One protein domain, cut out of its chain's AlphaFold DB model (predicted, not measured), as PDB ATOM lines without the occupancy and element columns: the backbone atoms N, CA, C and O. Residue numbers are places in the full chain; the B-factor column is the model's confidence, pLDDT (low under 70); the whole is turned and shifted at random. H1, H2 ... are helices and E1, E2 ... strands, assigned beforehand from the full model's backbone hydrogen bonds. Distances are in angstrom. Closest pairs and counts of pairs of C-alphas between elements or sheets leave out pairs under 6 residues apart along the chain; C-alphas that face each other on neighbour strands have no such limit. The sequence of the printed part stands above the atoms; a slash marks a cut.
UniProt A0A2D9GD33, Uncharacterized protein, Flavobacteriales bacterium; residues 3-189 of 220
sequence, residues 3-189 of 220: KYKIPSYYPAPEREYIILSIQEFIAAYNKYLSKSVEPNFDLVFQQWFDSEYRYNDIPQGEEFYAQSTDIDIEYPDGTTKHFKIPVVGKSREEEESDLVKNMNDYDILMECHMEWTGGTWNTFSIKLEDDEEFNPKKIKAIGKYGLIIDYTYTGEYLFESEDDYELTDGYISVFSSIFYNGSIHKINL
ATOM      1  N   LYS A   3     203.109 214.277 269.466       96.44
ATOM      2  CA  LYS A   3     203.409 215.706 269.630       96.44
ATOM      3  C   LYS A   3     202.220 216.554 269.185       96.44
ATOM      4  O   LYS A   3     201.736 216.378 268.071       96.44
ATOM      5  N   TYR A   4     201.794 217.467 270.046       97.38
ATOM      6  CA  TYR A   4     200.755 218.461 269.779       97.38
ATOM      7  C   TYR A   4     201.384 219.841 269.874       97.38
ATOM      8  O   TYR A   4     202.244 220.044 270.733       97.38
ATOM      9  N   LYS A   5     200.977 220.770 269.012       98.00
ATOM     10  CA  LYS A   5     201.551 222.118 268.987       98.00
ATOM     11  C   LYS A   5     200.477 223.189 269.034       98.00
ATOM     12  O   LYS A   5     199.402 222.995 268.476       98.00
ATOM     13  N   ILE A   6     200.817 224.308 269.650       97.75
ATOM     14  CA  ILE A   6     200.102 225.576 269.605       97.75
ATOM     15  C   ILE A   6     201.021 226.531 268.833       97.75
ATOM     16  O   ILE A   6     201.968 227.057 269.422       97.75
ATOM     17  N   PRO A   7     200.840 226.662 267.509       95.94
ATOM     18  CA  PRO A   7     201.627 227.590 266.708       95.94
ATOM     19  C   PRO A   7     201.238 229.033 267.025       95.94
ATOM     20  O   PRO A   7     200.068 229.316 267.283       95.94
ATOM     21  N   SER A   8     202.205 229.943 266.927       92.50
ATOM     22  CA  SER A   8     201.929 231.377 266.852       92.50
ATOM     23  C   SER A   8     202.040 231.855 265.408       92.50
ATOM     24  O   SER A   8     202.893 231.409 264.639       92.50
ATOM     25  N   TYR A   9     201.146 232.762 265.021       90.31
ATOM     26  CA  TYR A   9     201.044 233.276 263.650       90.31
ATOM     27  C   TYR A   9     201.374 234.763 263.530       90.31
ATOM     28  O   TYR A   9     201.320 235.321 262.433       90.31
ATOM     29  N   TYR A  10     201.687 235.404 264.650       91.31
ATOM     30  CA  TYR A  10     201.874 236.841 264.749       91.31
ATOM     31  C   TYR A  10     203.081 237.129 265.631       91.31
ATOM     32  O   TYR A  10     203.459 236.291 266.455       91.31
ATOM     33  N   PRO A  11     203.705 238.302 265.486       93.62
ATOM     34  CA  PRO A  11     204.713 238.704 266.437       93.62
ATOM     35  C   PRO A  11     204.027 239.068 267.761       93.62
ATOM     36  O   PRO A  11     203.014 239.767 267.781       93.62
ATOM     37  N   ALA A  12     204.576 238.579 268.865       94.12
ATOM     38  CA  ALA A  12     204.050 238.826 270.200       94.12
ATOM     39  C   ALA A  12     204.793 239.999 270.850       94.12
ATOM     40  O   ALA A  12     206.028 239.983 270.831       94.12
ATOM     41  N   PRO A  13     204.103 240.994 271.430       94.62
ATOM     42  CA  PRO A  13     204.762 242.088 272.127       94.62
ATOM     43  C   PRO A  13     205.451 241.618 273.404       94.62
ATOM     44  O   PRO A  13     205.140 240.562 273.961       94.62
ATOM     45  N   GLU A  14     206.353 242.459 273.894       93.25
ATOM     46  CA  GLU A  14     206.965 242.305 275.208       93.25
ATOM     47  C   GLU A  14     206.494 243.414 276.141       93.25
ATOM     48  O   GLU A  14     206.346 244.567 275.723       93.25
ATOM     49  N   ARG A  15     206.281 243.080 277.416       92.94
ATOM     50  CA  ARG A  15     205.845 244.046 278.427       92.94
ATOM     51  C   ARG A  15     206.557 243.845 279.748       92.94
ATOM     52  O   ARG A  15     206.785 242.719 280.185       92.94
ATOM     53  N   GLU A  16     206.806 244.950 280.435       91.00
ATOM     54  CA  GLU A  16     207.262 244.944 281.817       91.00
ATOM     55  C   GLU A  16     206.778 246.185 282.565       91.00
ATOM     56  O   GLU A  16     206.695 247.279 282.008       91.00
ATOM     57  N   TYR A  17     206.476 245.998 283.846       91.69
ATOM     58  CA  TYR A  17     206.201 247.080 284.779       91.69
ATOM     59  C   TYR A  17     207.325 247.155 285.804       91.69
ATOM     60  O   TYR A  17     207.665 246.139 286.416       91.69
ATOM     61  N   ILE A  18     207.867 248.351 286.025       90.06
ATOM     62  CA  ILE A  18     208.895 248.593 287.042       90.06
ATOM     63  C   ILE A  18     208.424 249.696 287.983       90.06
ATOM     64  O   ILE A  18     207.955 250.739 287.538       90.06
ATOM     65  N   ILE A  19     208.578 249.475 289.289       93.31
ATOM     66  CA  ILE A  19     208.380 250.505 290.310       93.31
ATOM     67  C   ILE A  19     209.752 250.974 290.784       93.31
ATOM     68  O   ILE A  19     210.601 250.155 291.130       93.31
ATOM     69  N   LEU A  20     209.956 252.286 290.796       92.50
ATOM     70  CA  LEU A  20     211.206 252.932 291.177       92.50
ATOM     71  C   LEU A  20     210.938 254.006 292.222       92.50
ATOM     72  O   LEU A  20     209.961 254.744 292.131       92.50
ATOM     73  N   SER A  21     211.864 254.192 293.148       94.12
ATOM     74  CA  SER A  21     211.943 255.439 293.903       94.12
ATOM     75  C   SER A  21     212.329 256.604 292.984       94.12
ATOM     76  O   SER A  21     212.969 256.426 291.942       94.12
ATOM     77  N   ILE A  22     212.042 257.840 293.406       93.69
ATOM     78  CA  ILE A  22     212.507 259.035 292.683       93.69
ATOM     79  C   ILE A  22     214.033 259.046 292.487       93.69
ATOM     80  O   ILE A  22     214.534 259.531 291.472       93.69
ATOM     81  N   GLN A  23     214.796 258.497 293.437       92.00
ATOM     82  CA  GLN A  23     216.250 258.432 293.334       92.00
ATOM     83  C   GLN A  23     216.689 257.502 292.198       92.00
ATOM     84  O   GLN A  23     217.547 257.887 291.400       92.00
ATOM     85  N   GLU A  24     216.098 256.311 292.112       89.56
ATOM     86  CA  GLU A  24     216.379 255.336 291.053       89.56
ATOM     87  C   GLU A  24     215.942 255.874 289.690       89.56
ATOM     88  O   GLU A  24     216.728 255.859 288.744       89.56
ATOM     89  N   PHE A  25     214.747 256.465 289.611       90.19
ATOM     90  CA  PHE A  25     214.242 257.086 288.390       90.19
ATOM     91  C   PHE A  25     215.171 258.190 287.863       90.19
ATOM     92  O   PHE A  25     215.536 258.180 286.689       90.19
ATOM     93  N   ILE A  26     215.616 259.123 288.712       88.88
ATOM     94  CA  ILE A  26     216.520 260.203 288.282       88.88
ATOM     95  C   ILE A  26     217.910 259.681 287.925       88.88
ATOM     96  O   ILE A  26     218.527 260.184 286.983       88.88
ATOM     97  N   ALA A  27     218.418 258.675 288.640       84.19
ATOM     98  CA  ALA A  27     219.680 258.035 288.282       84.19
ATOM     99  C   ALA A  27     219.595 257.402 286.886       84.19
ATOM    100  O   ALA A  27     220.482 257.606 286.054       84.19
ATOM    101  N   ALA A  28     218.506 256.694 286.612       79.25
ATOM    102  CA  ALA A  28     218.260 256.060 285.336       79.25
ATOM    103  C   ALA A  28     218.023 257.054 284.190       79.25
ATOM    104  O   ALA A  28     218.655 256.944 283.140       79.25
ATOM    105  N   TYR A  29     217.188 258.076 284.406       82.62
ATOM    106  CA  TYR A  29     216.902 259.108 283.409       82.62
ATOM    107  C   TYR A  29     218.157 259.914 283.043       82.62
ATOM    108  O   TYR A  29     218.431 260.139 281.865       82.62
ATOM    109  N   ASN A  30     218.991 260.282 284.024       80.06
ATOM    110  CA  ASN A  30     220.285 260.923 283.759       80.06
ATOM    111  C   ASN A  30     221.199 260.047 282.897       80.06
ATOM    112  O   ASN A  30     221.829 260.536 281.955       80.06
ATOM    113  N   LYS A  31     221.272 258.746 283.206       73.00
ATOM    114  CA  LYS A  31     222.083 257.805 282.430       73.00
ATOM    115  C   LYS A  31     221.546 257.656 281.001       73.00
ATOM    116  O   LYS A  31     222.349 257.775 280.075       73.00
ATOM    117  N   TYR A  32     220.228 257.536 280.813       74.94
ATOM    118  CA  TYR A  32     219.565 257.558 279.500       74.94
ATOM    119  C   TYR A  32     219.955 258.797 278.679       74.94
ATOM    120  O   TYR A  32     220.457 258.676 277.562       74.94
ATOM    121  N   LEU A  33     219.821 259.994 279.261       77.12
ATOM    122  CA  LEU A  33     220.158 261.255 278.591       77.12
ATOM    123  C   LEU A  33     221.637 261.351 278.187       77.12
ATOM    124  O   LEU A  33     221.965 261.994 277.189       77.12
ATOM    125  N   SER A  34     222.532 260.746 278.971       73.06
ATOM    126  CA  SER A  34     223.974 260.768 278.713       73.06
ATOM    127  C   SER A  34     224.437 259.770 277.645       73.06
ATOM    128  O   SER A  34     225.558 259.906 277.159       73.06
ATOM    129  N   LYS A  35     223.608 258.772 277.290       65.62
ATOM    130  CA  LYS A  35     223.995 257.604 276.470       65.62
ATOM    131  C   LYS A  35     225.276 256.905 276.965       65.62
ATOM    132  O   LYS A  35     226.013 256.320 276.174       65.62
ATOM    133  N   SER A  36     225.586 257.011 278.260       56.31
ATOM    134  CA  SER A  36     226.798 256.431 278.838       56.31
ATOM    135  C   SER A  36     226.588 254.943 279.119       56.31
ATOM    136  O   SER A  36     225.877 254.574 280.056       56.31
ATOM    137  N   VAL A  37     227.212 254.089 278.308       53.19
ATOM    138  CA  VAL A  37     227.216 252.628 278.474       53.19
ATOM    139  C   VAL A  37     228.297 252.250 279.495       53.19
ATOM    140  O   VAL A  37     229.373 251.770 279.148       53.19
ATOM    141  N   GLU A  38     228.068 252.546 280.776       52.16
ATOM    142  CA  GLU A  38     228.938 252.039 281.843       52.16
ATOM    143  C   GLU A  38     228.518 250.622 282.275       52.16
ATOM    144  O   GLU A  38     227.324 250.331 282.335       52.16
ATOM    145  N   PRO A  39     229.465 249.738 282.646       53.50
ATOM    146  CA  PRO A  39     229.195 248.322 282.933       53.50
ATOM    147  C   PRO A  39     228.298 248.044 284.158       53.50
ATOM    148  O   PRO A  39     227.907 246.903 284.363       53.50
ATOM    149  N   ASN A  40     227.959 249.066 284.958       50.84
ATOM    150  CA  ASN A  40     227.052 248.984 286.118       50.84
ATOM    151  C   ASN A  40     225.792 249.845 285.918       50.84
ATOM    152  O   ASN A  40     225.284 250.498 286.838       50.84
ATOM    153  N   PHE A  41     225.349 249.969 284.677       50.47
ATOM    154  CA  PHE A  41     224.058 250.547 284.366       50.47
ATOM    155  C   PHE A  41     222.954 249.662 284.970       50.47
ATOM    156  O   PHE A  41     223.097 248.444 285.047       50.47
ATOM    157  N   ASP A  42     221.893 250.288 285.471       56.81
ATOM    158  CA  ASP A  42     220.784 249.545 286.062       56.81
ATOM    159  C   ASP A  42     220.058 248.790 284.945       56.81
ATOM    160  O   ASP A  42     219.515 249.418 284.032       56.81
ATOM    161  N   LEU A  43     220.137 247.458 284.977       57.38
ATOM    162  CA  LEU A  43     219.826 246.569 283.851       57.38
ATOM    163  C   LEU A  43     218.470 246.875 283.212       57.38
ATOM    164  O   LEU A  43     218.347 246.847 281.992       57.38
ATOM    165  N   VAL A  44     217.501 247.278 284.035       56.94
ATOM    166  CA  VAL A  44     216.138 247.630 283.638       56.94
ATOM    167  C   VAL A  44     216.093 248.722 282.566       56.94
ATOM    168  O   VAL A  44     215.378 248.605 281.577       56.94
ATOM    169  N   PHE A  45     216.860 249.802 282.713       62.44
ATOM    170  CA  PHE A  45     216.818 250.876 281.718       62.44
ATOM    171  C   PHE A  45     217.661 250.538 280.483       62.44
ATOM    172  O   PHE A  45     217.423 251.082 279.418       62.44
ATOM    173  N   GLN A  46     218.642 249.641 280.590       62.56
ATOM    174  CA  GLN A  46     219.495 249.271 279.463       62.56
ATOM    175  C   GLN A  46     218.673 248.386 278.546       62.56
ATOM    176  O   GLN A  46     218.569 248.641 277.361       62.56
ATOM    177  N   GLN A  47     217.962 247.445 279.150       70.12
ATOM    178  CA  GLN A  47     217.012 246.561 278.508       70.12
ATOM    179  C   GLN A  47     215.928 247.292 277.701       70.12
ATOM    180  O   GLN A  47     215.586 246.847 276.607       70.12
ATOM    181  N   TRP A  48     215.406 248.418 278.204       78.50
ATOM    182  CA  TRP A  48     214.323 249.162 277.545       78.50
ATOM    183  C   TRP A  48     214.768 250.405 276.766       78.50
ATOM    184  O   TRP A  48     214.028 250.883 275.916       78.50
ATOM    185  N   PHE A  49     215.963 250.940 277.002       66.12
ATOM    186  CA  PHE A  49     216.445 252.134 276.297       66.12
ATOM    187  C   PHE A  49     217.674 251.881 275.415       66.12
ATOM    188  O   PHE A  49     218.069 252.778 274.667       66.12
ATOM    189  N   ASP A  50     218.255 250.680 275.463       64.88
ATOM    190  CA  ASP A  50     219.373 250.246 274.628       64.88
ATOM    191  C   ASP A  50     219.078 248.877 273.989       64.88
ATOM    192  O   ASP A  50     219.117 247.821 274.621       64.88
ATOM    193  N   SER A  51     218.790 248.891 272.686       60.06
ATOM    194  CA  SER A  51     218.465 247.684 271.923       60.06
ATOM    195  C   SER A  51     219.597 246.652 271.875       60.06
ATOM    196  O   SER A  51     219.333 245.500 271.540       60.06
ATOM    197  N   GLU A  52     220.843 247.033 272.188       59.53
ATOM    198  CA  GLU A  52     221.983 246.106 272.226       59.53
ATOM    199  C   GLU A  52     221.990 245.212 273.483       59.53
ATOM    200  O   GLU A  52     222.660 244.178 273.487       59.53
ATOM    201  N   TYR A  53     221.224 245.562 274.527       58.50
ATOM    202  CA  TYR A  53     221.205 244.880 275.832       58.50
ATOM    203  C   TYR A  53     219.842 244.263 276.182       58.50
ATOM    204  O   TYR A  53     219.462 244.185 277.353       58.50
ATOM    205  N   ARG A  54     219.090 243.792 275.181       65.06
ATOM    206  CA  ARG A  54     217.836 243.068 275.435       65.06
ATOM    207  C   ARG A  54     218.112 241.685 276.029       65.06
ATOM    208  O   ARG A  54     218.770 240.852 275.410       65.06
ATOM    209  N   TYR A  55     217.588 241.444 277.227       62.47
ATOM    210  CA  TYR A  55     217.578 240.125 277.855       62.47
ATOM    211  C   TYR A  55     216.500 239.225 277.247       62.47
ATOM    212  O   TYR A  55     215.432 239.703 276.874       62.47
ATOM    213  N   ASN A  56     216.748 237.914 277.248       64.69
ATOM    214  CA  ASN A  56     215.797 236.902 276.770       64.69
ATOM    215  C   ASN A  56     214.630 236.625 277.743       64.69
ATOM    216  O   ASN A  56     213.778 235.803 277.430       64.69
ATOM    217  N   ASP A  57     214.578 237.285 278.908       74.81
ATOM    218  CA  ASP A  57     213.629 236.962 279.990       74.81
ATOM    219  C   ASP A  57     212.506 238.004 280.171       74.81
ATOM    220  O   ASP A  57     211.834 238.036 281.207       74.81
ATOM    221  N   ILE A  58     212.284 238.877 279.183       87.00
ATOM    222  CA  ILE A  58     211.128 239.782 279.213       87.00
ATOM    223  C   ILE A  58     209.870 238.964 278.916       87.00
ATOM    224  O   ILE A  58     209.866 238.193 277.956       87.00
ATOM    225  N   PRO A  59     208.781 239.129 279.689       91.62
ATOM    226  CA  PRO A  59     207.493 238.554 279.333       91.62
ATOM    227  C   PRO A  59     207.093 238.957 277.913       91.62
ATOM    228  O   PRO A  59     206.780 240.119 277.654       91.62
ATOM    229  N   GLN A  60     207.099 237.972 277.020       93.50
ATOM    230  CA  GLN A  60     206.681 238.084 275.635       93.50
ATOM    231  C   GLN A  60     205.521 237.131 275.406       93.50
ATOM    232  O   GLN A  60     205.573 235.986 275.850       93.50
ATOM    233  N   GLY A  61     204.471 237.595 274.741       94.50
ATOM    234  CA  GLY A  61     203.309 236.749 274.534       94.50
ATOM    235  C   GLY A  61     202.172 237.423 273.797       94.50
ATOM    236  O   GLY A  61     202.166 238.636 273.609       94.50
ATOM    237  N   GLU A  62     201.199 236.631 273.369       94.38
ATOM    238  CA  GLU A  62     200.018 237.153 272.682       94.38
ATOM    239  C   GLU A  62     199.132 237.933 273.658       94.38
ATOM    240  O   GLU A  62     198.915 237.516 274.796       94.38
ATOM    241  N   GLU A  63     198.607 239.081 273.235       94.00
ATOM    242  CA  GLU A  63     197.766 239.902 274.103       94.00
ATOM    243  C   GLU A  63     196.452 239.193 274.449       94.00
ATOM    244  O   GLU A  63     195.756 238.666 273.578       94.00
ATOM    245  N   PHE A  64     196.052 239.259 275.719       93.62
ATOM    246  CA  PHE A  64     194.729 238.822 276.146       93.62
ATOM    247  C   PHE A  64     194.017 239.893 276.971       93.62
ATOM    248  O   PHE A  64     194.606 240.596 277.792       93.62
ATOM    249  N   TYR A  65     192.702 239.962 276.774       87.88
ATOM    250  CA  TYR A  65     191.819 240.948 277.407       87.88
ATOM    251  C   TYR A  65     190.733 240.297 278.279       87.88
ATOM    252  O   TYR A  65     189.937 240.980 278.917       87.88
ATOM    253  N   ALA A  66     190.659 238.964 278.284       87.25
ATOM    254  CA  ALA A  66     189.638 238.198 278.986       87.25
ATOM    255  C   ALA A  66     190.242 236.951 279.637       87.25
ATOM    256  O   ALA A  66     191.290 236.463 279.232       87.25
ATOM    257  N   GLN A  67     189.516 236.353 280.582       91.25
ATOM    258  CA  GLN A  67     189.913 235.123 281.291       91.25
ATOM    259  C   GLN A  67     189.879 233.850 280.406       91.25
ATOM    260  O   GLN A  67     189.838 232.719 280.892       91.25
ATOM    261  N   SER A  68     189.856 234.016 279.083       94.94
ATOM    262  CA  SER A  68     189.881 232.951 278.085       94.94
ATOM    263  C   SER A  68     190.482 233.463 276.782       94.94
ATOM    264  O   SER A  68     190.207 234.605 276.415       94.94
ATOM    265  N   THR A  69     191.176 232.591 276.061       95.19
ATOM    266  CA  THR A  69     191.742 232.864 274.739       95.19
ATOM    267  C   THR A  69     191.340 231.782 273.742       95.19
ATOM    268  O   THR A  69     190.944 230.678 274.133       95.19
ATOM    269  N   ASP A  70     191.437 232.111 272.466       95.75
ATOM    270  CA  ASP A  70     191.207 231.218 271.346       95.75
ATOM    271  C   ASP A  70     192.573 230.767 270.798       95.75
ATOM    272  O   ASP A  70     193.440 231.597 270.547       95.75
ATOM    273  N   ILE A  71     192.779 229.457 270.651       96.19
ATOM    274  CA  ILE A  71     194.031 228.859 270.169       96.19
ATOM    275  C   ILE A  71     193.771 227.846 269.061       96.19
ATOM    276  O   ILE A  71     192.736 227.175 269.036       96.19
ATOM    277  N   ASP A  72     194.766 227.670 268.203       97.56
ATOM    278  CA  ASP A  72     194.823 226.564 267.257       97.56
ATOM    279  C   ASP A  72     195.757 225.471 267.777       97.56
ATOM    280  O   ASP A  72     196.794 225.742 268.373       97.56
ATOM    281  N   ILE A  73     195.369 224.212 267.572       98.12
ATOM    282  CA  ILE A  73     196.164 223.047 267.964       98.12
ATOM    283  C   ILE A  73     196.430 222.184 266.740       98.12
ATOM    284  O   ILE A  73     195.491 221.628 266.163       98.12
ATOM    285  N   GLU A  74     197.706 222.033 266.388       98.19
ATOM    286  CA  GLU A  74     198.193 221.084 265.387       98.19
ATOM    287  C   GLU A  74     198.363 219.700 266.030       98.19
ATOM    288  O   GLU A  74     199.064 219.524 267.034       98.19
ATOM    289  N   TYR A  75     197.695 218.710 265.446       97.56
ATOM    290  CA  TYR A  75     197.742 217.309 265.843       97.56
ATOM    291  C   TYR A  75     198.913 216.580 265.161       97.56
ATOM    292  O   TYR A  75     199.399 217.024 264.121       97.56
ATOM    293  N   PRO A  76     199.328 215.401 265.670       96.88
ATOM    294  CA  PRO A  76     200.400 214.608 265.061       96.88
ATOM    295  C   PRO A  76     200.176 214.229 263.588       96.88
ATOM    296  O   PRO A  76     201.133 213.922 262.884       96.88
ATOM    297  N   ASP A  77     198.921 214.201 263.131       96.06
ATOM    298  CA  ASP A  77     198.550 213.915 261.742       96.06
ATOM    299  C   ASP A  77     198.583 215.158 260.830       96.06
ATOM    300  O   ASP A  77     198.257 215.060 259.647       96.06
ATOM    301  N   GLY A  78     198.983 216.316 261.368       96.31
ATOM    302  CA  GLY A  78     199.037 217.603 260.678       96.31
ATOM    303  C   GLY A  78     197.687 218.313 260.569       96.31
ATOM    304  O   GLY A  78     197.607 219.363 259.937       96.31
ATOM    305  N   THR A  79     196.612 217.762 261.143       97.56
ATOM    306  CA  THR A  79     195.333 218.473 261.196       97.56
ATOM    307  C   THR A  79     195.353 219.539 262.283       97.56
ATOM    308  O   THR A  79     195.902 219.329 263.362       97.56
ATOM    309  N   THR A  80     194.703 220.671 262.020       98.06
ATOM    310  CA  THR A  80     194.579 221.765 262.988       98.06
ATOM    311  C   THR A  80     193.132 221.911 263.429       98.06
ATOM    312  O   THR A  80     192.208 221.820 262.614       98.06
ATOM    313  N   LYS A  81     192.916 222.126 264.727       98.12
ATOM    314  CA  LYS A  81     191.596 222.445 265.280       98.12
ATOM    315  C   LYS A  81     191.674 223.628 266.224       98.12
ATOM    316  O   LYS A  81     192.623 223.754 266.988       98.12
ATOM    317  N   HIS A  82     190.609 224.410 266.201       97.81
ATOM    318  CA  HIS A  82     190.452 225.608 267.002       97.81
ATOM    319  C   HIS A  82     189.756 225.311 268.336       97.81
ATOM    320  O   HIS A  82     188.763 224.571 268.371       97.81
ATOM    321  N   PHE A  83     190.238 225.906 269.424       97.62
ATOM    322  CA  PHE A  83     189.689 225.742 270.766       97.62
ATOM    323  C   PHE A  83     189.702 227.044 271.548       97.62
ATOM    324  O   PHE A  83     190.653 227.809 271.487       97.62
ATOM    325  N   LYS A  84     188.691 227.214 272.399       97.19
ATOM    326  CA  LYS A  84     188.688 228.238 273.437       97.19
ATOM    327  C   LYS A  84     189.139 227.641 274.764       97.19
ATOM    328  O   LYS A  84     188.529 226.675 275.234       97.19
ATOM    329  N   ILE A  85     190.168 228.217 275.373       96.81
ATOM    330  CA  ILE A  85     190.773 227.737 276.622       96.81
ATOM    331  C   ILE A  85     190.793 228.840 277.690       96.81
ATOM    332  O   ILE A  85     190.754 230.024 277.352       96.81
ATOM    333  N   PRO A  86     190.820 228.493 278.988       97.06
ATOM    334  CA  PRO A  86     190.966 229.484 280.048       97.06
ATOM    335  C   PRO A  86     192.383 230.072 280.077       97.06
ATOM    336  O   PRO A  86     193.363 229.375 279.801       97.06
ATOM    337  N   VAL A  87     192.474 231.332 280.495       96.75
ATOM    338  CA  VAL A  87     193.733 232.003 280.836       96.75
ATOM    339  C   VAL A  87     193.846 232.055 282.357       96.75
ATOM    340  O   VAL A  87     192.875 232.358 283.046       96.75
ATOM    341  N   VAL A  88     195.017 231.722 282.889       95.50
ATOM    342  CA  VAL A  88     195.367 231.875 284.302       95.50
ATOM    343  C   VAL A  88     196.377 233.003 284.398       95.50
ATOM    344  O   VAL A  88     197.546 232.818 284.077       95.50
ATOM    345  N   GLY A  89     195.919 234.171 284.821       92.75
ATOM    346  CA  GLY A  89     196.729 235.377 284.905       92.75
ATOM    347  C   GLY A  89     195.836 236.601 285.030       92.75
ATOM    348  O   GLY A  89     194.614 236.476 285.150       92.75
ATOM    349  N   LYS A  90     196.451 237.777 285.003       92.00
ATOM    350  CA  LYS A  90     195.751 239.058 285.093       92.00
ATOM    351  C   LYS A  90     195.848 239.826 283.784       92.00
ATOM    352  O   LYS A  90     196.893 239.798 283.124       92.00
ATOM    353  N   SER A  91     194.763 240.509 283.425       91.38
ATOM    354  CA  SER A  91     194.790 241.473 282.324       91.38
ATOM    355  C   SER A  91     195.773 242.606 282.630       91.38
ATOM    356  O   SER A  91     196.226 242.776 283.766       91.38
ATOM    357  N   ARG A  92     196.088 243.411 281.614       91.50
ATOM    358  CA  ARG A  92     196.954 244.581 281.776       91.50
ATOM    359  C   ARG A  92     196.426 245.524 282.866       91.50
ATOM    360  O   ARG A  92     197.171 245.927 283.751       91.50
ATOM    361  N   GLU A  93     195.132 245.819 282.826       91.31
ATOM    362  CA  GLU A  93     194.460 246.732 283.753       91.31
ATOM    363  C   GLU A  93     194.417 246.174 285.182       91.31
ATOM    364  O   GLU A  93     194.546 246.918 286.154       91.31
ATOM    365  N   GLU A  94     194.234 244.858 285.322       92.44
ATOM    366  CA  GLU A  94     194.261 244.178 286.620       92.44
ATOM    367  C   GLU A  94     195.666 244.221 287.246       92.44
ATOM    368  O   GLU A  94     195.784 244.497 288.441       92.44
ATOM    369  N   GLU A  95     196.721 243.994 286.454       92.88
ATOM    370  CA  GLU A  95     198.112 244.101 286.921       92.88
ATOM    371  C   GLU A  95     198.457 245.525 287.350       92.88
ATOM    372  O   GLU A  95     198.930 245.730 288.467       92.88
ATOM    373  N   GLU A  96     198.167 246.518 286.506       92.88
ATOM    374  CA  GLU A  96     198.419 247.926 286.819       92.88
ATOM    375  C   GLU A  96     197.685 248.345 288.101       92.88
ATOM    376  O   GLU A  96     198.284 248.922 289.010       92.88
ATOM    377  N   SER A  97     196.403 247.983 288.234       93.31
ATOM    378  CA  SER A  97     195.615 248.291 289.430       93.31
ATOM    379  C   SER A  97     196.220 247.691 290.699       93.31
ATOM    380  O   SER A  97     196.220 248.337 291.750       93.31
ATOM    381  N   ASP A  98     196.727 246.461 290.632       94.00
ATOM    382  CA  ASP A  98     197.329 245.796 291.784       94.00
ATOM    383  C   ASP A  98     198.718 246.337 292.124       94.00
ATOM    384  O   ASP A  98     199.047 246.435 293.308       94.00
ATOM    385  N   LEU A  99     199.505 246.745 291.129       94.69
ATOM    386  CA  LEU A  99     200.768 247.447 291.349       94.69
ATOM    387  C   LEU A  99     200.521 248.778 292.062       94.69
ATOM    388  O   LEU A  99     201.074 249.008 293.138       94.69
ATOM    389  N   VAL A 100     199.614 249.606 291.533       95.19
ATOM    390  CA  VAL A 100     199.309 250.942 292.070       95.19
ATOM    391  C   VAL A 100     198.798 250.893 293.512       95.19
ATOM    392  O   VAL A 100     199.163 251.745 294.317       95.19
ATOM    393  N   LYS A 101     198.013 249.875 293.896       94.62
ATOM    394  CA  LYS A 101     197.543 249.704 295.290       94.62
ATOM    395  C   LYS A 101     198.671 249.540 296.309       94.62
ATOM    396  O   LYS A 101     198.442 249.781 297.492       94.62
ATOM    397  N   ASN A 102     199.837 249.075 295.868       93.44
ATOM    398  CA  ASN A 102     200.984 248.793 296.724       93.44
ATOM    399  C   ASN A 102     202.090 249.853 296.609       93.44
ATOM    400  O   ASN A 102     203.111 249.722 297.284       93.44
ATOM    401  N   MET A 103     201.900 250.879 295.774       96.62
ATOM    402  CA  MET A 103     202.842 251.987 295.641       96.62
ATOM    403  C   MET A 103     202.782 252.910 296.859       96.62
ATOM    404  O   MET A 103     201.722 253.162 297.437       96.62
ATOM    405  N   ASN A 104     203.940 253.440 297.234       96.38
ATOM    406  CA  ASN A 104     204.066 254.528 298.189       96.38
ATOM    407  C   ASN A 104     203.983 255.866 297.456       96.38
ATOM    408  O   ASN A 104     204.305 255.964 296.270       96.38
ATOM    409  N   ASP A 105     203.587 256.921 298.173       95.94
ATOM    410  CA  ASP A 105     203.688 258.278 297.635       95.94
ATOM    411  C   ASP A 105     205.113 258.533 297.119       95.94
ATOM    412  O   ASP A 105     206.103 258.260 297.802       95.94
ATOM    413  N   TYR A 106     205.170 259.099 295.915       96.81
ATOM    414  CA  TYR A 106     206.354 259.426 295.122       96.81
ATOM    415  C   TYR A 106     207.060 258.257 294.431       96.81
ATOM    416  O   TYR A 106     208.069 258.493 293.758       96.81
ATOM    417  N   ASP A 107     206.532 257.037 294.533       97.50
ATOM    418  CA  ASP A 107     206.976 255.943 293.674       97.50
ATOM    419  C   ASP A 107     206.671 256.278 292.205       97.50
ATOM    420  O   ASP A 107     205.640 256.868 291.866       97.50
ATOM    421  N   ILE A 108     207.582 255.887 291.323       96.25
ATOM    422  CA  ILE A 108     207.469 256.029 289.878       96.25
ATOM    423  C   ILE A 108     207.122 254.668 289.290       96.25
ATOM    424  O   ILE A 108     207.881 253.713 289.440       96.25
ATOM    425  N   LEU A 109     205.993 254.589 288.596       95.88
ATOM    426  CA  LEU A 109     205.635 253.455 287.757       95.88
ATOM    427  C   LEU A 109     206.183 253.687 286.351       95.88
ATOM    428  O   LEU A 109     205.857 254.690 285.718       95.88
ATOM    429  N   MET A 110     206.975 252.742 285.865       92.25
ATOM    430  CA  MET A 110     207.411 252.644 284.478       92.25
ATOM    431  C   MET A 110     206.626 251.524 283.794       92.25
ATOM    432  O   MET A 110     206.608 250.396 284.290       92.25
ATOM    433  N   GLU A 111     206.007 251.825 282.656       93.62
ATOM    434  CA  GLU A 111     205.388 250.840 281.767       93.62
ATOM    435  C   GLU A 111     206.232 250.734 280.503       93.62
ATOM    436  O   GLU A 111     206.337 251.693 279.730       93.62
ATOM    437  N   CYS A 112     206.844 249.576 280.294       91.00
ATOM    438  CA  CYS A 112     207.774 249.352 279.204       91.00
ATOM    439  C   CYS A 112     207.196 248.355 278.198       91.00
ATOM    440  O   CYS A 112     206.702 247.292 278.575       91.00
ATOM    441  N   HIS A 113     207.253 248.716 276.918       91.69
ATOM    442  CA  HIS A 113     206.625 247.988 275.821       91.69
ATOM    443  C   HIS A 113     207.596 247.809 274.663       91.69
ATOM    444  O   HIS A 113     208.249 248.769 274.253       91.69
ATOM    445  N   MET A 114     207.642 246.605 274.096       91.44
ATOM    446  CA  MET A 114     208.235 246.353 272.787       91.44
ATOM    447  C   MET A 114     207.162 245.818 271.867       91.44
ATOM    448  O   MET A 114     206.571 244.773 272.128       91.44
ATOM    449  N   GLU A 115     206.969 246.526 270.771       93.50
ATOM    450  CA  GLU A 115     206.009 246.164 269.750       93.50
ATOM    451  C   GLU A 115     206.764 245.838 268.468       93.50
ATOM    452  O   GLU A 115     207.473 246.667 267.889       93.50
ATOM    453  N   TRP A 116     206.629 244.599 268.030       92.62
ATOM    454  CA  TRP A 116     207.301 244.081 266.850       92.62
ATOM    455  C   TRP A 116     206.453 244.349 265.598       92.62
ATOM    456  O   TRP A 116     205.239 244.164 265.591       92.62
ATOM    457  N   THR A 117     207.083 244.796 264.512       91.69
ATOM    458  CA  THR A 117     206.388 245.173 263.264       91.69
ATOM    459  C   THR A 117     206.036 243.985 262.372       91.69
ATOM    460  O   THR A 117     205.261 244.135 261.424       91.69
ATOM    461  N   GLY A 118     206.586 242.807 262.655       92.94
ATOM    462  CA  GLY A 118     206.387 241.610 261.856       92.94
ATOM    463  C   GLY A 118     207.084 240.398 262.454       92.94
ATOM    464  O   GLY A 118     207.873 240.514 263.396       92.94
ATOM    465  N   GLY A 119     206.765 239.239 261.881       93.12
ATOM    466  CA  GLY A 119     207.326 237.966 262.300       93.12
ATOM    467  C   GLY A 119     206.324 237.002 262.917       93.12
ATOM    468  O   GLY A 119     205.114 237.223 262.866       93.12
ATOM    469  N   THR A 120     206.854 235.946 263.517       93.19
ATOM    470  CA  THR A 120     206.103 235.001 264.343       93.19
ATOM    471  C   THR A 120     206.784 234.859 265.685       93.19
ATOM    472  O   THR A 120     208.010 234.776 265.779       93.19
ATOM    473  N   TRP A 121     205.976 234.840 266.736       91.56
ATOM    474  CA  TRP A 121     206.435 234.378 268.030       91.56
ATOM    475  C   TRP A 121     206.578 232.848 268.030       91.56
ATOM    476  O   TRP A 121     206.543 232.192 266.991       91.56
ATOM    477  N   ASN A 122     206.789 232.295 269.211       92.88
ATOM    478  CA  ASN A 122     207.168 230.926 269.440       92.88
ATOM    479  C   ASN A 122     205.997 229.944 269.316       92.88
ATOM    480  O   ASN A 122     204.898 230.187 269.821       92.88
ATOM    481  N   THR A 123     206.264 228.791 268.714       96.38
ATOM    482  CA  THR A 123     205.405 227.615 268.807       96.38
ATOM    483  C   THR A 123     205.630 226.912 270.143       96.38
ATOM    484  O   THR A 123     206.757 226.624 270.539       96.38
ATOM    485  N   PHE A 124     204.537 226.549 270.809       97.25
ATOM    486  CA  PHE A 124     204.565 225.753 272.036       97.25
ATOM    487  C   PHE A 124     204.157 224.321 271.741       97.25
ATOM    488  O   PHE A 124     203.201 224.087 271.003       97.25
ATOM    489  N   SER A 125     204.821 223.333 272.335       97.38
ATOM    490  CA  SER A 125     204.465 221.934 272.120       97.38
ATOM    491  C   SER A 125     204.400 221.101 273.387       97.38
ATOM    492  O   SER A 125     205.000 221.399 274.409       97.38
ATOM    493  N   ILE A 126     203.651 220.009 273.314       96.44
ATOM    494  CA  ILE A 126     203.655 218.978 274.344       96.44
ATOM    495  C   ILE A 126     203.746 217.607 273.687       96.44
ATOM    496  O   ILE A 126     203.152 217.355 272.632       96.44
ATOM    497  N   LYS A 127     204.497 216.706 274.320       95.31
ATOM    498  CA  LYS A 127     204.602 215.305 273.919       95.31
ATOM    499  C   LYS A 127     203.884 214.449 274.953       95.31
ATOM    500  O   LYS A 127     204.244 214.476 276.122       95.31
ATOM    501  N   LEU A 128     202.890 213.696 274.504       93.44
ATOM    502  CA  LEU A 128     202.153 212.739 275.328       93.44
ATOM    503  C   LEU A 128     202.536 211.311 274.942       93.44
ATOM    504  O   LEU A 128     202.951 211.058 273.802       93.44
ATOM    505  N   GLU A 129     202.392 210.371 275.870       92.88
ATOM    506  CA  GLU A 129     202.601 208.955 275.562       92.88
ATOM    507  C   GLU A 129     201.529 208.429 274.593       92.88
ATOM    508  O   GLU A 129     200.472 209.031 274.396       92.88
ATOM    509  N   ASP A 130     201.811 207.325 273.896       89.19
ATOM    510  CA  ASP A 130     200.922 206.857 272.820       89.19
ATOM    511  C   ASP A 130     199.555 206.373 273.327       89.19
ATOM    512  O   ASP A 130     198.569 206.436 272.580       89.19
ATOM    513  N   ASP A 131     199.500 205.915 274.577       91.19
ATOM    514  CA  ASP A 131     198.305 205.484 275.299       91.19
ATOM    515  C   ASP A 131     197.555 206.633 275.991       91.19
ATOM    516  O   ASP A 131     196.404 206.453 276.395       91.19
ATOM    517  N   GLU A 132     198.145 207.828 276.069       90.69
ATOM    518  CA  GLU A 132     197.476 209.008 276.602       90.69
ATOM    519  C   GLU A 132     196.534 209.640 275.570       90.69
ATOM    520  O   GLU A 132     196.900 209.978 274.438       90.69
ATOM    521  N   GLU A 133     195.280 209.844 275.976       90.75
ATOM    522  CA  GLU A 133     194.309 210.583 275.176       90.75
ATOM    523  C   GLU A 133     194.490 212.095 275.381       90.75
ATOM    524  O   GLU A 133     194.314 212.633 276.483       90.75
ATOM    525  N   PHE A 134     194.823 212.796 274.295       94.00
ATOM    526  CA  PHE A 134     194.917 214.251 274.289       94.00
ATOM    527  C   PHE A 134     193.549 214.899 274.511       94.00
ATOM    528  O   PHE A 134     192.596 214.652 273.770       94.00
ATOM    529  N   ASN A 135     193.465 215.782 275.506       95.31
ATOM    530  CA  ASN A 135     192.249 216.511 275.834       95.31
ATOM    531  C   ASN A 135     192.538 218.019 275.943       95.31
ATOM    532  O   ASN A 135     193.106 218.452 276.948       95.31
ATOM    533  N   PRO A 136     192.079 218.842 274.984       94.44
ATOM    534  CA  PRO A 136     192.354 220.280 274.962       94.44
ATOM    535  C   PRO A 136     191.756 221.029 276.162       94.44
ATOM    536  O   PRO A 136     192.253 222.081 276.539       94.44
ATOM    537  N   LYS A 137     190.745 220.471 276.847       94.94
ATOM    538  CA  LYS A 137     190.184 221.072 278.073       94.94
ATOM    539  C   LYS A 137     191.144 221.041 279.263       94.94
ATOM    540  O   LYS A 137     190.868 221.674 280.277       94.94
ATOM    541  N   LYS A 138     192.227 220.262 279.178       95.94
ATOM    542  CA  LYS A 138     193.299 220.245 280.178       95.94
ATOM    543  C   LYS A 138     194.285 221.398 279.984       95.94
ATOM    544  O   LYS A 138     195.104 221.603 280.875       95.94
ATOM    545  N   ILE A 139     194.217 222.108 278.856       97.56
ATOM    546  CA  ILE A 139     195.114 223.218 278.557       97.56
ATOM    547  C   ILE A 139     194.657 224.466 279.306       97.56
ATOM    548  O   ILE A 139     193.461 224.763 279.366       97.56
ATOM    549  N   LYS A 140     195.619 225.202 279.860       97.19
ATOM    550  CA  LYS A 140     195.418 226.564 280.361       97.19
ATOM    551  C   LYS A 140     196.548 227.450 279.858       97.19
ATOM    552  O   LYS A 140     197.706 227.064 279.990       97.19
ATOM    553  N   ALA A 141     196.207 228.618 279.332       97.00
ATOM    554  CA  ALA A 141     197.179 229.657 279.016       97.00
ATOM    555  C   ALA A 141     197.678 230.309 280.313       97.00
ATOM    556  O   ALA A 141     196.896 230.485 281.251       97.00
ATOM    557  N   ILE A 142     198.958 230.661 280.374       95.81
ATOM    558  CA  ILE A 142     199.573 231.387 281.487       95.81
ATOM    559  C   ILE A 142     199.679 232.854 281.088       95.81
ATOM    560  O   ILE A 142     200.367 233.200 280.132       95.81
ATOM    561  N   GLY A 143     198.983 233.710 281.830       95.06
ATOM    562  CA  GLY A 143     198.943 235.145 281.607       95.06
ATOM    563  C   GLY A 143     199.882 235.914 282.540       95.06
ATOM    564  O   GLY A 143     199.910 235.647 283.741       95.06
ATOM    565  N   LYS A 144     200.587 236.916 282.012       93.94
ATOM    566  CA  LYS A 144     201.369 237.903 282.772       93.94
ATOM    567  C   LYS A 144     201.338 239.245 282.045       93.94
ATOM    568  O   LYS A 144     201.551 239.274 280.841       93.94
ATOM    569  N   TYR A 145     201.068 240.350 282.744       93.88
ATOM    570  CA  TYR A 145     201.015 241.698 282.137       93.88
ATOM    571  C   TYR A 145     200.040 241.815 280.946       93.88
ATOM    572  O   TYR A 145     200.268 242.567 279.993       93.88
ATOM    573  N   GLY A 146     198.944 241.045 280.973       94.69
ATOM    574  CA  GLY A 146     198.005 240.946 279.853       94.69
ATOM    575  C   GLY A 146     198.562 240.242 278.608       94.69
ATOM    576  O   GLY A 146     198.010 240.431 277.528       94.69
ATOM    577  N   LEU A 147     199.644 239.469 278.741       96.12
ATOM    578  CA  LEU A 147     200.238 238.628 277.697       96.12
ATOM    579  C   LEU A 147     200.111 237.148 278.056       96.12
ATOM    580  O   LEU A 147     200.309 236.781 279.213       96.12
ATOM    581  N   ILE A 148     199.822 236.294 277.083       96.00
ATOM    582  CA  ILE A 148     199.905 234.838 277.210       96.00
ATOM    583  C   ILE A 148     201.349 234.449 276.951       96.00
ATOM    584  O   ILE A 148     201.775 234.440 275.803       96.00
ATOM    585  N   ILE A 149     202.090 234.155 278.012       94.25
ATOM    586  CA  ILE A 149     203.536 233.909 277.942       94.25
ATOM    587  C   ILE A 149     203.889 232.424 277.816       94.25
ATOM    588  O   ILE A 149     205.017 232.096 277.470       94.25
ATOM    589  N   ASP A 150     202.944 231.531 278.130       94.88
ATOM    590  CA  ASP A 150     203.144 230.079 278.093       94.88
ATOM    591  C   ASP A 150     201.798 229.327 278.183       94.88
ATOM    592  O   ASP A 150     200.731 229.924 278.369       94.88
ATOM    593  N   TYR A 151     201.843 227.997 278.114       97.00
ATOM    594  CA  TYR A 151     200.718 227.085 278.255       97.00
ATOM    595  C   TYR A 151     201.050 225.935 279.213       97.00
ATOM    596  O   TYR A 151     202.165 225.426 279.275       97.00
ATOM    597  N   THR A 152     200.038 225.457 279.935       96.56
ATOM    598  CA  THR A 152     200.124 224.235 280.750       96.56
ATOM    599  C   THR A 152     199.156 223.177 280.258       96.56
ATOM    600  O   THR A 152     198.090 223.496 279.735       96.56
ATOM    601  N   TYR A 153     199.472 221.914 280.519       95.75
ATOM    602  CA  TYR A 153     198.577 220.769 280.433       95.75
ATOM    603  C   TYR A 153     198.362 220.205 281.842       95.75
ATOM    604  O   TYR A 153     199.308 220.016 282.601       95.75
ATOM    605  N   THR A 154     197.096 220.031 282.233       89.12
ATOM    606  CA  THR A 154     196.650 219.680 283.602       89.12
ATOM    607  C   THR A 154     197.084 220.644 284.713       89.12
ATOM    608  O   THR A 154     196.785 220.387 285.874       89.12
ATOM    609  N   GLY A 155     197.704 221.778 284.373       82.31
ATOM    610  CA  GLY A 155     198.207 222.778 285.319       82.31
ATOM    611  C   GLY A 155     199.560 222.450 285.958       82.31
ATOM    612  O   GLY A 155     200.048 223.261 286.733       82.31
ATOM    613  N   GLU A 156     200.155 221.297 285.644       80.38
ATOM    614  CA  GLU A 156     201.441 220.849 286.208       80.38
ATOM    615  C   GLU A 156     202.523 220.700 285.134       80.38
ATOM    616  O   GLU A 156     203.695 220.950 285.402       80.38
ATOM    617  N   TYR A 157     202.135 220.320 283.915       84.56
ATOM    618  CA  TYR A 157     203.058 220.140 282.801       84.56
ATOM    619  C   TYR A 157     203.092 221.405 281.960       84.56
ATOM    620  O   TYR A 157     202.053 221.824 281.454       84.56
ATOM    621  N   LEU A 158     204.267 222.004 281.805       90.25
ATOM    622  CA  LEU A 158     204.467 223.124 280.890       90.25
ATOM    623  C   LEU A 158     204.629 222.606 279.464       90.25
ATOM    624  O   LEU A 158     205.137 221.502 279.248       90.25
ATOM    625  N   PHE A 159     204.167 223.398 278.504       95.38
ATOM    626  CA  PHE A 159     204.536 223.187 277.116       95.38
ATOM    627  C   PHE A 159     206.022 223.544 276.936       95.38
ATOM    628  O   PHE A 159     206.577 224.378 277.645       95.38
ATOM    629  N   GLU A 160     206.686 222.869 276.007       95.75
ATOM    630  CA  GLU A 160     208.047 223.180 275.586       95.75
ATOM    631  C   GLU A 160     207.999 224.277 274.517       95.75
ATOM    632  O   GLU A 160     207.183 224.213 273.594       95.75
ATOM    633  N   SER A 161     208.896 225.256 274.627       92.94
ATOM    634  CA  SER A 161     209.215 226.176 273.536       92.94
ATOM    635  C   SER A 161     209.863 225.413 272.378       92.94
ATOM    636  O   SER A 161     210.735 224.575 272.612       92.94
ATOM    637  N   GLU A 162     209.461 225.693 271.138       94.50
ATOM    638  CA  GLU A 162     210.154 225.174 269.951       94.50
ATOM    639  C   GLU A 162     211.338 226.047 269.512       94.50
ATOM    640  O   GLU A 162     212.123 225.605 268.673       94.50
ATOM    641  N   ASP A 163     211.478 227.244 270.091       90.81
ATOM    642  CA  ASP A 163     212.502 228.241 269.763       90.81
ATOM    643  C   ASP A 163     212.528 228.582 268.257       90.81
ATOM    644  O   ASP A 163     213.584 228.816 267.667       90.81
ATOM    645  N   ASP A 164     211.351 228.592 267.623       92.88
ATOM    646  CA  ASP A 164     211.132 228.810 266.185       92.88
ATOM    647  C   ASP A 164     210.598 230.215 265.857       92.88
ATOM    648  O   ASP A 164     210.034 230.451 264.788       92.88
ATOM    649  N   TYR A 165     210.781 231.160 266.781       89.75
ATOM    650  CA  TYR A 165     210.380 232.548 266.598       89.75
ATOM    651  C   TYR A 165     211.251 233.256 265.544       89.75
ATOM    652  O   TYR A 165     212.473 233.108 265.493       89.75
ATOM    653  N   GLU A 166     210.621 234.103 264.734       92.19
ATOM    654  CA  GLU A 166     211.273 234.928 263.714       92.19
ATOM    655  C   GLU A 166     210.688 236.339 263.779       92.19
ATOM    656  O   GLU A 166     209.712 236.632 263.100       92.19
ATOM    657  N   LEU A 167     211.250 237.218 264.612       89.94
ATOM    658  CA  LEU A 167     210.773 238.595 264.801       89.94
ATOM    659  C   LEU A 167     211.597 239.578 263.958       89.94
ATOM    660  O   LEU A 167     212.810 239.417 263.812       89.94
ATOM    661  N   THR A 168     210.941 240.590 263.389       89.00
ATOM    662  CA  THR A 168     211.599 241.625 262.566       89.00
ATOM    663  C   THR A 168     211.802 242.922 263.352       89.00
ATOM    664  O   THR A 168     211.816 242.888 264.569       89.00
ATOM    665  N   ASP A 169     211.965 244.077 262.700       87.50
ATOM    666  CA  ASP A 169     212.087 245.371 263.392       87.50
ATOM    667  C   ASP A 169     210.919 245.632 264.360       87.50
ATOM    668  O   ASP A 169     209.816 245.112 264.185       87.50
ATOM    669  N   GLY A 170     211.121 246.494 265.353       88.44
ATOM    670  CA  GLY A 170     210.089 246.885 266.310       88.44
ATOM    671  C   GLY A 170     210.338 248.265 266.903       88.44
ATOM    672  O   GLY A 170     211.323 248.930 266.574       88.44
ATOM    673  N   TYR A 171     209.430 248.706 267.764       89.00
ATOM    674  CA  TYR A 171     209.513 249.982 268.461       89.00
ATOM    675  C   TYR A 171     209.348 249.785 269.963       89.00
ATOM    676  O   TYR A 171     208.470 249.056 270.427       89.00
ATOM    677  N   ILE A 172     210.197 250.476 270.720       86.75
ATOM    678  CA  ILE A 172     210.107 250.514 272.172       86.75
ATOM    679  C   ILE A 172     209.322 251.755 272.584       86.75
ATOM    680  O   ILE A 172     209.589 252.854 272.100       86.75
ATOM    681  N   SER A 173     208.366 251.572 273.489       88.50
ATOM    682  CA  SER A 173     207.655 252.663 274.154       88.50
ATOM    683  C   SER A 173     207.826 252.534 275.657       88.50
ATOM    684  O   SER A 173     207.641 251.453 276.215       88.50
ATOM    685  N   VAL A 174     208.163 253.642 276.313       87.88
ATOM    686  CA  VAL A 174     208.293 253.696 277.767       87.88
ATOM    687  C   VAL A 174     207.447 254.839 278.297       87.88
ATOM    688  O   VAL A 174     207.652 255.999 277.939       87.88
ATOM    689  N   PHE A 175     206.500 254.506 279.165       91.38
ATOM    690  CA  PHE A 175     205.654 255.462 279.862       91.38
ATOM    691  C   PHE A 175     206.069 255.528 281.325       91.38
ATOM    692  O   PHE A 175     206.463 254.526 281.912       91.38
ATOM    693  N   SER A 176     205.979 256.713 281.921       92.50
ATOM    694  CA  SER A 176     206.309 256.916 283.329       92.50
ATOM    695  C   SER A 176     205.224 257.719 284.023       92.50
ATOM    696  O   SER A 176     204.757 258.719 283.474       92.50
ATOM    697  N   SER A 177     204.871 257.324 285.240       96.62
ATOM    698  CA  SER A 177     203.906 258.026 286.084       96.62
ATOM    699  C   SER A 177     204.398 258.081 287.525       96.62
ATOM    700  O   SER A 177     204.987 257.121 288.004       96.62
ATOM    701  N   ILE A 178     204.136 259.176 288.234       97.69
ATOM    702  CA  ILE A 178     204.363 259.282 289.681       97.69
ATOM    703  C   ILE A 178     203.070 258.971 290.428       97.69
ATOM    704  O   ILE A 178     202.013 259.501 290.090       97.69
ATOM    705  N   PHE A 179     203.145 258.134 291.457       98.00
ATOM    706  CA  PHE A 179     202.053 257.964 292.402       98.00
ATOM    707  C   PHE A 179     202.098 259.091 293.430       98.00
ATOM    708  O   PHE A 179     203.099 259.289 294.112       98.00
ATOM    709  N   TYR A 180     201.028 259.870 293.524       97.19
ATOM    710  CA  TYR A 180     200.937 260.970 294.471       97.19
ATOM    711  C   TYR A 180     199.484 261.219 294.851       97.19
ATOM    712  O   TYR A 180     198.620 261.366 293.983       97.19
ATOM    713  N   ASN A 181     199.227 261.310 296.159       94.12
ATOM    714  CA  ASN A 181     197.912 261.640 296.708       94.12
ATOM    715  C   ASN A 181     196.822 260.627 296.301       94.12
ATOM    716  O   ASN A 181     195.676 260.983 296.031       94.12
ATOM    717  N   GLY A 182     197.189 259.342 296.257       92.69
ATOM    718  CA  GLY A 182     196.261 258.241 295.979       92.69
ATOM    719  C   GLY A 182     195.977 257.972 294.498       92.69
ATOM    720  O   GLY A 182     195.134 257.123 294.203       92.69
ATOM    721  N   SER A 183     196.655 258.650 293.567       94.06
ATOM    722  CA  SER A 183     196.514 258.419 292.126       94.06
ATOM    723  C   SER A 183     197.849 258.496 291.388       94.06
ATOM    724  O   SER A 183     198.798 259.128 291.850       94.06
ATOM    725  N   ILE A 184     197.912 257.862 290.216       96.25
ATOM    726  CA  ILE A 184     199.039 257.994 289.289       96.25
ATOM    727  C   ILE A 184     198.876 259.235 288.410       96.25
ATOM    728  O   ILE A 184     197.788 259.521 287.910       96.25
ATOM    729  N   HIS A 185     199.977 259.950 288.196       96.62
ATOM    730  CA  HIS A 185     200.049 261.153 287.371       96.62
ATOM    731  C   HIS A 185     201.153 260.987 286.336       96.62
ATOM    732  O   HIS A 185     202.288 260.660 286.683       96.62
ATOM    733  N   LYS A 186     200.833 261.201 285.058       95.44
ATOM    734  CA  LYS A 186     201.784 260.979 283.963       95.44
ATOM    735  C   LYS A 186     202.946 261.964 284.032       95.44
ATOM    736  O   LYS A 186     202.745 263.168 284.157       95.44
ATOM    737  N   ILE A 187     204.155 261.448 283.853       93.69
ATOM    738  CA  ILE A 187     205.365 262.237 283.641       93.69
ATOM    739  C   ILE A 187     205.667 262.217 282.144       93.69
ATOM    740  O   ILE A 187     205.858 261.156 281.548       93.69
ATOM    741  N   ASN A 188     205.741 263.395 281.530       90.00
ATOM    742  CA  ASN A 188     206.179 263.527 280.145       90.00
ATOM    743  C   ASN A 188     207.718 263.506 280.085       90.00
ATOM    744  O   ASN A 188     208.361 264.528 280.315       90.00
ATOM    745  N   LEU A 189     208.305 262.338 279.797       84.19
ATOM    746  CA  LEU A 189     209.763 262.160 279.720       84.19
ATOM    747  C   LEU A 189     210.423 262.949 278.590       84.19
ATOM    748  O   LEU A 189     211.588 263.331 278.735       84.19
TER     749      LEU A 189
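AT A GLANCE: This is residues 3 to 189 of the 220 residues of an uncharacterized protein of Flavobacteriales bacterium (UniProt A0A2D9GD33). Two lobes stand end to end. In one, a strongly twisted sheet of E2, E5, E9 and E10 has H1 and H2 over one face and H3 on the opposite face; the other is a small sandwich, the curled sheet of E3, E4, E7 and E8 facing the pair E1 and E6. The links E1 to E2, H2 to E3, E4 to H3, E5 to E6 and E8 to E9 run between the lobes. The printed part has 187 residues with three named helices and ten named strands, in the order E1 E2 H1 H2 E3 E4 H3 E5 E6 E7 E8 E9 E10; the class is mixed, the sheet E2 E5 E9 E10 is antiparallel and the sheet E3 E4 E7 E8 mixed. It is only just compact, close to loose, with a radius of gyration of the C-alphas of 19.3 A and spans of 59 by 35 by 25 A.

HOW THE PARTS SIT: E5, residues 108 to 116, is antiparallel to E2, residues 14 to 20 (N 16 to O 112, 3.0 A), and to E9, residues 170 to 180 (N 111 to O 175, 2.8 A). E9 and E10, residues 183 to 187, form a hairpin (N 178 to O 185, 2.8 A). H2, residues 43 to 49, is over E5 at a height over the sheet of 9.3 A, with C-alphas 48 and 112 closest at 6.8 A. On the same face, H1, residues 22 to 34, has a height of 11.8 A and only just touches H2, by its residues 28 to 32 alone, with 3 pairs of C-alphas within 8 A, the closest those of Ala 28 and Phe 45, 6.5 A. H3, residues 92 to 100, is on the opposite face at 7.4 A. In H1, H2 and H3 every O i to N i+4 pair is within hydrogen-bond range. E3, residues 68 to 74, and E4, residues 80 to 88, form a hairpin (N 71 to O 83, 2.8 A); E4 bends by 54 degrees at residue 84. Its residues 87 to 88 pair with E7, residues 139 to 144, parallel (N 88 to O 141, 2.8 A). E7 and E8, residues 147 to 153, form another hairpin (N 142 to O 150, 2.8 A). Facing this sheet, E1, residues 3 to 6, is antiparallel to E6, residues 124 to 128 (N 4 to O 126, 2.9 A).

IN THESE COORDINATES: E9 is 32.8 A long, E5 25.9 A, E4 23.6 A and H1 18.2 A. E1 begins at C-alpha 3 (203.409, 215.706, 269.630), and E10 ends at C-alpha 187 (205.365, 262.237, 283.641).

THE WHOLE: The C-alphas farthest apart, those of Ser 34 and Asp 131, are 61.0 A apart. The printed part has no cut. The links H2 to E3 and E8 to E9 are long. Residues 35 to 46 and 49 to 56 are under 70 in pLDDT.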